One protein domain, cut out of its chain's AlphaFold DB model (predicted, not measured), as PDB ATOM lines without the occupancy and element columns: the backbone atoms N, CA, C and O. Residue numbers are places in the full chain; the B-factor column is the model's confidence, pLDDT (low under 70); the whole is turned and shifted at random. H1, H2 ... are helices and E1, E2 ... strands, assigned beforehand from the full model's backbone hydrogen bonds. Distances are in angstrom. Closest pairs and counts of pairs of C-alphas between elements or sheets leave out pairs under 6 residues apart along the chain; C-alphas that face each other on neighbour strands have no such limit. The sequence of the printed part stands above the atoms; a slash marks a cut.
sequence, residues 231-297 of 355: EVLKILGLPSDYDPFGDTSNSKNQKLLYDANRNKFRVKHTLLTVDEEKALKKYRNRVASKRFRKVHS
ATOM      1  N   GLU A 231     160.541  91.776 129.717       87.31
ATOM      2  CA  GLU A 231     161.763  92.583 129.662       87.31
ATOM      3  C   GLU A 231     161.970  93.388 130.949       87.31
ATOM      4  O   GLU A 231     163.109  93.581 131.367       87.31
ATOM      5  N   VAL A 232     160.886  93.812 131.609       90.50
ATOM      6  CA  VAL A 232     160.961  94.486 132.911       90.50
ATOM      7  C   VAL A 232     161.416  93.505 133.987       90.50
ATOM      8  O   VAL A 232     162.322  93.843 134.738       90.50
ATOM      9  N   LEU A 233     160.869  92.286 134.027       89.31
ATOM     10  CA  LEU A 233     161.319  91.241 134.957       89.31
ATOM     11  C   LEU A 233     162.815  90.953 134.789       89.31
ATOM     12  O   LEU A 233     163.561  90.976 135.765       89.31
ATOM     13  N   LYS A 234     163.273  90.807 133.538       91.88
ATOM     14  CA  LYS A 234     164.688  90.593 133.219       91.88
ATOM     15  C   LYS A 234     165.582  91.755 133.664       91.88
ATOM     16  O   LYS A 234     166.666  91.509 134.180       91.88
ATOM     17  N   ILE A 235     165.147  93.004 133.467       91.00
ATOM     18  CA  ILE A 235     165.894  94.192 133.919       91.00
ATOM     19  C   ILE A 235     165.990  94.229 135.443       91.00
ATOM     20  O   ILE A 235     167.028  94.610 135.961       91.00
ATOM     21  N   LEU A 236     164.929  93.842 136.150       88.81
ATOM     22  CA  LEU A 236     164.870  93.861 137.613       88.81
ATOM     23  C   LEU A 236     165.546  92.647 138.277       88.81
ATOM     24  O   LEU A 236     165.525  92.546 139.505       88.81
ATOM     25  N   GLY A 237     166.094  91.717 137.484       87.62
ATOM     26  CA  GLY A 237     166.673  90.467 137.977       87.62
ATOM     27  C   GLY A 237     165.643  89.528 138.614       87.62
ATOM     28  O   GLY A 237     165.996  88.734 139.482       87.62
ATOM     29  N   LEU A 238     164.368  89.641 138.229       87.38
ATOM     30  CA  LEU A 238     163.270  88.837 138.763       87.38
ATOM     31  C   LEU A 238     163.033  87.590 137.893       87.38
ATOM     32  O   LEU A 238     163.223  87.655 136.672       87.38
ATOM     33  N   PRO A 239     162.607  86.458 138.486       84.25
ATOM     34  CA  PRO A 239     162.265  85.257 137.728       84.25
ATOM     35  C   PRO A 239     161.086  85.508 136.775       84.25
ATOM     36  O   PRO A 239     160.278  86.411 136.993       84.25
ATOM     37  N   SER A 240     160.966  84.698 135.717       80.69
ATOM     38  CA  SER A 240     159.839  84.779 134.768       80.69
ATOM     39  C   SER A 240     158.487  84.562 135.440       80.69
ATOM     40  O   SER A 240     157.499  85.179 135.050       80.69
ATOM     41  N   ASP A 241     158.486  83.723 136.473       75.75
ATOM     42  CA  ASP A 241     157.300  83.306 137.216       75.75
ATOM     43  C   ASP A 241     157.142  84.144 138.496       75.75
ATOM     44  O   ASP A 241     156.499  83.727 139.454       75.75
ATOM     45  N   TYR A 242     157.781  85.321 138.538       81.81
ATOM     46  CA  TYR A 242     157.663  86.256 139.648       81.81
ATOM     47  C   TYR A 242     156.201  86.635 139.869       81.81
ATOM     48  O   TYR A 242     155.536  87.081 138.933       81.81
ATOM     49  N   ASP A 243     155.744  86.509 141.115       78.38
ATOM     50  CA  ASP A 243     154.406  86.905 141.533       78.38
ATOM     51  C   ASP A 243     154.408  88.335 142.120       78.38
ATOM     52  O   ASP A 243     154.897  88.558 143.234       78.38
ATOM     53  N   PRO A 244     153.881  89.330 141.383       72.38
ATOM     54  CA  PRO A 244     153.807  90.722 141.814       72.38
ATOM     55  C   PRO A 244     152.551  91.049 142.645       72.38
ATOM     56  O   PRO A 244     152.392  92.213 143.028       72.38
ATOM     57  N   PHE A 245     151.643  90.088 142.873       73.25
ATOM     58  CA  PHE A 245     150.330  90.318 143.493       73.25
ATOM     59  C   PHE A 245     150.348  90.346 145.023       73.25
ATOM     60  O   PHE A 245     149.386  90.807 145.626       73.25
ATOM     61  N   GLY A 246     151.481  89.997 145.633       61.25
ATOM     62  CA  GLY A 246     151.782  90.353 147.016       61.25
ATOM     63  C   GLY A 246     150.947  89.620 148.065       61.25
ATOM     64  O   GLY A 246     150.281  90.279 148.849       61.25
ATOM     65  N   ASP A 247     151.083  88.296 148.161       51.03
ATOM     66  CA  ASP A 247     150.525  87.502 149.276       51.03
ATOM     67  C   ASP A 247     151.531  87.218 150.409       51.03
ATOM     68  O   ASP A 247     151.252  86.475 151.347       51.03
ATOM     69  N   THR A 248     152.728  87.813 150.370       51.91
ATOM     70  CA  THR A 248     153.752  87.591 151.404       51.91
ATOM     71  C   THR A 248     153.985  88.832 152.259       51.91
ATOM     72  O   THR A 248     154.113  89.954 151.767       51.91
ATOM     73  N   SER A 249     154.095  88.611 153.571       50.00
ATOM     74  CA  SER A 249     154.219  89.598 154.657       50.00
ATOM     75  C   SER A 249     155.398  90.584 154.549       50.00
ATOM     76  O   SER A 249     155.509  91.498 155.361       50.00
ATOM     77  N   ASN A 250     156.254  90.466 153.527       57.28
ATOM     78  CA  ASN A 250     157.424  91.316 153.303       57.28
ATOM     79  C   ASN A 250     157.404  92.028 151.937       57.28
ATOM     80  O   ASN A 250     158.387  92.042 151.192       57.28
ATOM     81  N   SER A 251     156.307  92.727 151.638       66.88
ATOM     82  CA  SER A 251     156.195  93.600 150.457       66.88
ATOM     83  C   SER A 251     157.234  94.734 150.424       66.88
ATOM     84  O   SER A 251     157.483  95.322 149.367       66.88
ATOM     85  N   LYS A 252     157.883  95.057 151.558       70.56
ATOM     86  CA  LYS A 252     158.887  96.129 151.680       70.56
ATOM     87  C   LYS A 252     160.074  95.949 150.729       70.56
ATOM     88  O   LYS A 252     160.452  96.941 150.114       70.56
ATOM     89  N   ASN A 253     160.543  94.718 150.513       75.12
ATOM     90  CA  ASN A 253     161.738  94.407 149.709       75.12
ATOM     91  C   ASN A 253     161.436  93.998 148.254       75.12
ATOM     92  O   ASN A 253     162.338  93.618 147.511       75.12
ATOM     93  N   GLN A 254     160.177  94.074 147.820       82.88
ATOM     94  CA  GLN A 254     159.787  93.702 146.460       82.88
ATOM     95  C   GLN A 254     160.037  94.850 145.474       82.88
ATOM     96  O   GLN A 254     159.467  95.933 145.611       82.88
ATOM     97  N   LYS A 255     160.871  94.613 144.453       87.31
ATOM     98  CA  LYS A 255     161.203  95.612 143.418       87.31
ATOM     99  C   LYS A 255     160.020  95.952 142.501       87.31
ATOM    100  O   LYS A 255     159.953  97.073 141.995       87.31
ATOM    101  N   LEU A 256     159.097  95.014 142.286       87.81
ATOM    102  CA  LEU A 256     157.926  95.166 141.423       87.81
ATOM    103  C   LEU A 256     156.664  94.798 142.204       87.81
ATOM    104  O   LEU A 256     156.601  93.738 142.807       87.81
ATOM    105  N   LEU A 257     155.661  95.666 142.173       87.19
ATOM    106  CA  LEU A 257     154.378  95.454 142.835       87.19
ATOM    107  C   LEU A 257     153.244  95.680 141.853       87.19
ATOM    108  O   LEU A 257     153.338  96.551 140.986       87.19
ATOM    109  N   TYR A 258     152.153  94.949 142.013       85.00
ATOM    110  CA  TYR A 258     150.916  95.240 141.313       85.00
ATOM    111  C   TYR A 258     150.040  96.196 142.133       85.00
ATOM    112  O   TYR A 258     149.669  95.917 143.268       85.00
ATOM    113  N   ASP A 259     149.714  97.351 141.554       81.50
ATOM    114  CA  ASP A 259     148.742  98.291 142.104       81.50
ATOM    115  C   ASP A 259     147.354  97.924 141.567       81.50
ATOM    116  O   ASP A 259     147.027  98.231 140.413       81.50
ATOM    117  N   ALA A 260     146.555  97.255 142.401       75.75
ATOM    118  CA  ALA A 260     145.202  96.819 142.059       75.75
ATOM    119  C   ALA A 260     144.263  97.998 141.757       75.75
ATOM    120  O   ALA A 260     143.471  97.924 140.820       75.75
ATOM    121  N   ASN A 261     144.412  99.124 142.467       76.50
ATOM    122  CA  ASN A 261     143.579 100.314 142.264       76.50
ATOM    123  C   ASN A 261     143.809 100.932 140.882       76.50
ATOM    124  O   ASN A 261     142.884 101.430 140.245       76.50
ATOM    125  N   ARG A 262     145.058 100.905 140.402       75.06
ATOM    126  CA  ARG A 262     145.435 101.453 139.088       75.06
ATOM    127  C   ARG A 262     145.506 100.405 137.982       75.06
ATOM    128  O   ARG A 262     145.776 100.781 136.839       75.06
ATOM    129  N   ASN A 263     145.294  99.131 138.316       74.88
ATOM    130  CA  ASN A 263     145.489  97.967 137.451       74.88
ATOM    131  C   ASN A 263     146.833  98.022 136.690       74.88
ATOM    132  O   ASN A 263     146.889  97.882 135.466       74.88
ATOM    133  N   LYS A 264     147.926  98.340 137.397       82.00
ATOM    134  CA  LYS A 264     149.251  98.585 136.796       82.00
ATOM    135  C   LYS A 264     150.379  98.077 137.684       82.00
ATOM    136  O   LYS A 264     150.321  98.190 138.901       82.00
ATOM    137  N   PHE A 265     151.466  97.627 137.060       86.12
ATOM    138  CA  PHE A 265     152.709  97.340 137.771       86.12
ATOM    139  C   PHE A 265     153.464  98.621 138.131       86.12
ATOM    140  O   PHE A 265     153.694  99.489 137.284       86.12
ATOM    141  N   ARG A 266     153.895  98.709 139.386       86.75
ATOM    142  CA  ARG A 266     154.715  99.777 139.946       86.75
ATOM    143  C   ARG A 266     156.092  99.228 140.305       86.75
ATOM    144  O   ARG A 266     156.212  98.259 141.045       86.75
ATOM    145  N   VAL A 267     157.133  99.889 139.811       89.06
ATOM    146  CA  VAL A 267     158.522  99.594 140.181       89.06
ATOM    147  C   VAL A 267     158.913 100.457 141.381       89.06
ATOM    148  O   VAL A 267     158.721 101.677 141.351       89.06
ATOM    149  N   LYS A 268     159.469  99.847 142.430       89.44
ATOM    150  CA  LYS A 268     160.047 100.562 143.572       89.44
ATOM    151  C   LYS A 268     161.462 101.026 143.239       89.44
ATOM    152  O   LYS A 268     162.415 100.265 143.348       89.44
ATOM    153  N   HIS A 269     161.581 102.296 142.860       86.00
ATOM    154  CA  HIS A 269     162.852 102.918 142.478       86.00
ATOM    155  C   HIS A 269     163.909 102.912 143.595       86.00
ATOM    156  O   HIS A 269     165.090 102.796 143.301       86.00
ATOM    157  N   THR A 270     163.489 102.950 144.862       86.81
ATOM    158  CA  THR A 270     164.385 102.904 146.031       86.81
ATOM    159  C   THR A 270     165.152 101.588 146.179       86.81
ATOM    160  O   THR A 270     166.144 101.550 146.895       86.81
ATOM    161  N   LEU A 271     164.696 100.511 145.531       87.56
ATOM    162  CA  LEU A 271     165.303  99.177 145.607       87.56
ATOM    163  C   LEU A 271     166.105  98.814 144.348       87.56
ATOM    164  O   LEU A 271     166.550  97.673 144.215       87.56
ATOM    165  N   LEU A 272     166.233  99.743 143.397       90.50
ATOM    166  CA  LEU A 272     166.957  99.514 142.152       90.50
ATOM    167  C   LEU A 272     168.426  99.879 142.309       90.50
ATOM    168  O   LEU A 272     168.774 100.878 142.934       90.50
ATOM    169  N   THR A 273     169.289  99.105 141.664       91.75
ATOM    170  CA  THR A 273     170.670  99.535 141.431       91.75
ATOM    171  C   THR A 273     170.723 100.600 140.329       91.75
ATOM    172  O   THR A 273     169.825 100.702 139.488       91.75
ATOM    173  N   VAL A 274     171.814 101.371 140.284       92.12
ATOM    174  CA  VAL A 274     172.037 102.406 139.256       92.12
ATOM    175  C   VAL A 274     171.981 101.820 137.836       92.12
ATOM    176  O   VAL A 274     171.479 102.462 136.910       92.12
ATOM    177  N   ASP A 275     172.463 100.591 137.650       93.06
ATOM    178  CA  ASP A 275     172.463  99.926 136.345       93.06
ATOM    179  C   ASP A 275     171.067  99.435 135.944       93.06
ATOM    180  O   ASP A 275     170.656  99.633 134.795       93.06
ATOM    181  N   GLU A 276     170.296  98.888 136.889       92.62
ATOM    182  CA  GLU A 276     168.886  98.535 136.681       92.62
ATOM    183  C   GLU A 276     168.053  99.775 136.333       92.62
ATOM    184  O   GLU A 276     167.230  99.741 135.416       92.62
ATOM    185  N   GLU A 277     168.300 100.903 137.001       92.31
ATOM    186  CA  GLU A 277     167.611 102.160 136.726       92.31
ATOM    187  C   GLU A 277     167.937 102.700 135.325       92.31
ATOM    188  O   GLU A 277     167.030 103.070 134.565       92.31
ATOM    189  N   LYS A 278     169.217 102.690 134.929       94.00
ATOM    190  CA  LYS A 278     169.645 103.060 133.569       94.00
ATOM    191  C   LYS A 278     169.003 102.154 132.517       94.00
ATOM    192  O   LYS A 278     168.501 102.651 131.500       94.00
ATOM    193  N   ALA A 279     168.983 100.843 132.750       92.50
ATOM    194  CA  ALA A 279     168.369  99.871 131.850       92.50
ATOM    195  C   ALA A 279     166.850 100.080 131.738       92.50
ATOM    196  O   ALA A 279     166.312 100.113 130.627       92.50
ATOM    197  N   LEU A 280     166.166 100.330 132.858       93.44
ATOM    198  CA  LEU A 280     164.733 100.613 132.900       93.44
ATOM    199  C   LEU A 280     164.396 101.926 132.182       93.44
ATOM    200  O   LEU A 280     163.431 101.985 131.416       93.44
ATOM    201  N   LYS A 281     165.212 102.973 132.356       93.75
ATOM    202  CA  LYS A 281     165.071 104.248 131.633       93.75
ATOM    203  C   LYS A 281     165.229 104.053 130.124       93.75
ATOM    204  O   LYS A 281     164.410 104.554 129.348       93.75
ATOM    205  N   LYS A 282     166.233 103.278 129.695       94.81
ATOM    206  CA  LYS A 282     166.444 102.920 128.282       94.81
ATOM    207  C   LYS A 282     165.262 102.126 127.723       94.81
ATOM    208  O   LYS A 282     164.806 102.417 126.616       94.81
ATOM    209  N   TYR A 283     164.729 101.176 128.493       93.12
ATOM    210  CA  TYR A 283     163.551 100.398 128.119       93.12
ATOM    211  C   TYR A 283     162.307 101.277 127.947       93.12
ATOM    212  O   TYR A 283     161.693 101.272 126.877       93.12
ATOM    213  N   ARG A 284     161.993 102.115 128.944       90.81
ATOM    214  CA  ARG A 284     160.884 103.083 128.893       90.81
ATOM    215  C   ARG A 284     160.985 103.986 127.663       90.81
ATOM    216  O   ARG A 284     160.001 104.151 126.945       90.81
ATOM    217  N   ASN A 285     162.180 104.504 127.365       92.31
ATOM    218  CA  ASN A 285     162.411 105.325 126.174       92.31
ATOM    219  C   ASN A 285     162.205 104.523 124.876       92.31
ATOM    220  O   ASN A 285     161.538 104.993 123.957       92.31
ATOM    221  N   ARG A 286     162.684 103.276 124.802       91.94
ATOM    222  CA  ARG A 286     162.451 102.398 123.644       91.94
ATOM    223  C   ARG A 286     160.959 102.156 123.400       91.94
ATOM    224  O   ARG A 286     160.518 102.260 122.252       91.94
ATOM    225  N   VAL A 287     160.185 101.877 124.450       88.69
ATOM    226  CA  VAL A 287     158.726 101.685 124.366       88.69
ATOM    227  C   VAL A 287     158.035 102.973 123.932       88.69
ATOM    228  O   VAL A 287     157.247 102.946 122.986       88.69
ATOM    229  N   ALA A 288     158.367 104.108 124.553       88.31
ATOM    230  CA  ALA A 288     157.831 105.416 124.178       88.31
ATOM    231  C   ALA A 288     158.152 105.754 122.713       88.31
ATOM    232  O   ALA A 288     157.259 106.101 121.947       88.31
ATOM    233  N   SER A 289     159.393 105.532 122.280       86.12
ATOM    234  CA  SER A 289     159.841 105.711 120.897       86.12
ATOM    235  C   SER A 289     159.130 104.774 119.915       86.12
ATOM    236  O   SER A 289     158.873 105.149 118.771       86.12
ATOM    237  N   LYS A 290     158.815 103.533 120.312       83.12
ATOM    238  CA  LYS A 290     158.021 102.596 119.495       83.12
ATOM    239  C   LYS A 290     156.573 103.075 119.378       83.12
ATOM    240  O   LYS A 290     156.051 103.111 118.268       83.12
ATOM    241  N   ARG A 291     155.958 103.502 120.487       82.44
ATOM    242  CA  ARG A 291     154.602 104.082 120.510       82.44
ATOM    243  C   ARG A 291     154.522 105.344 119.656       82.44
ATOM    244  O   ARG A 291     153.669 105.414 118.784       82.44
ATOM    245  N   PHE A 292     155.463 106.269 119.820       83.00
ATOM    246  CA  PHE A 292     155.561 107.485 119.016       83.00
ATOM    247  C   PHE A 292     155.680 107.160 117.523       83.00
ATOM    248  O   PHE A 292     154.895 107.640 116.710       83.00
ATOM    249  N   ARG A 293     156.606 106.267 117.144       81.69
ATOM    250  CA  ARG A 293     156.751 105.835 115.746       81.69
ATOM    251  C   ARG A 293     155.498 105.156 115.199       81.69
ATOM    252  O   ARG A 293     155.211 105.338 114.025       81.69
ATOM    253  N   LYS A 294     154.766 104.395 116.016       78.12
ATOM    254  CA  LYS A 294     153.503 103.760 115.619       78.12
ATOM    255  C   LYS A 294     152.409 104.797 115.370       78.12
ATOM    256  O   LYS A 294     151.790 104.758 114.315       78.12
ATOM    257  N   VAL A 295     152.228 105.741 116.293       76.31
ATOM    258  CA  VAL A 295     151.228 106.819 116.187       76.31
ATOM    259  C   VAL A 295     151.521 107.741 114.999       76.31
ATOM    260  O   VAL A 295     150.607 108.135 114.285       76.31
ATOM    261  N   HIS A 296     152.795 108.039 114.732       76.12
ATOM    262  CA  HIS A 296     153.209 108.937 113.646       76.12
ATOM    263  C   HIS A 296     153.648 108.211 112.362       76.12
ATOM    264  O   HIS A 296     154.173 108.834 111.432       76.12
ATOM    265  N   SER A 297     153.439 106.895 112.276       75.44
ATOM    266  CA  SER A 297     153.663 106.147 111.040       75.44
ATOM    267  C   SER A 297     152.577 106.512 110.029       75.44
ATOM    268  O   SER A 297     151.400 106.256 110.251       75.44
TER     269      SER A 297
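This is residues 231 to 297 of the 355 residues of an uncharacterized protein of Hanseniaspora uvarum (UniProt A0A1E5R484). A small antiparallel hairpin of two strands, E1 and E2, is joined by a short link to one long helix, H2, and residues 285 to 297, of which 285 to 295 belong to H2, stand free and stick out from the body as an arm. The short helix H1 packs on residues 276 to 280 of H2, and a long stretch with no named element, residues 236 to 255, leads from H1 to the hairpin. The printed part has 67 residues, with two named helices and two named strands in the order H1, E1, E2, H2, and its class is mixed, helices and strands. The whole is loose and elongated, with a radius of gyration of the C-alphas of 13.8 A and spans of 46 by 28 by 21 A.

Strand E1 holds residues 256 to 259 and is 9.7 A from first to last C-alpha; C-alpha 256 is at (157.926, 95.166, 141.423). Strand E2 holds residues 264 to 267 and measures 9.9 A. Helix H2, residues 274 to 295, is the longest element at 31.4 A, and its last C-alpha, 295, is at (151.228, 106.819, 116.187). Helix H1, residues 231 to 235, measures 6.1 A and begins with C-alpha 231 at (161.763, 92.583, 129.662).

E1 and E2 form the sheet, a hairpin of antiparallel neighbours with 146 degrees between their directions. The C-alphas of Tyr 258 and Phe 265 face each other at 4.5 A. N 266 and O 257 are within hydrogen-bond range at 2.7 A, and so are N 259 and O 264 at 2.8 A. E1 and H2 are apart, and so are H1 and E2. H1 and H2 touch, H2 with residues 276 to 280 alone; their closest C-alphas, those of Ile 235 and Glu 276, are 6.0 A apart. In H1 and H2 every O i to N i+4 pair is within hydrogen-bond range.

The C-alphas of Ser 249 and Ser 297 are the two farthest apart, at 46.7 A. Without residues 285 to 297, the body of 54 residues spans 29 by 21 by 21 A and has a radius of gyration of 11.1 A. The link from H1 to E1 is long, with 20 residues; the link from E1 to E2 is tight, with 4, and that from E2 to H2 is short, with 6. The printed part has no cut. The mean pLDDT of the printed part is 82.7, and residues 246 to 251 are under 70.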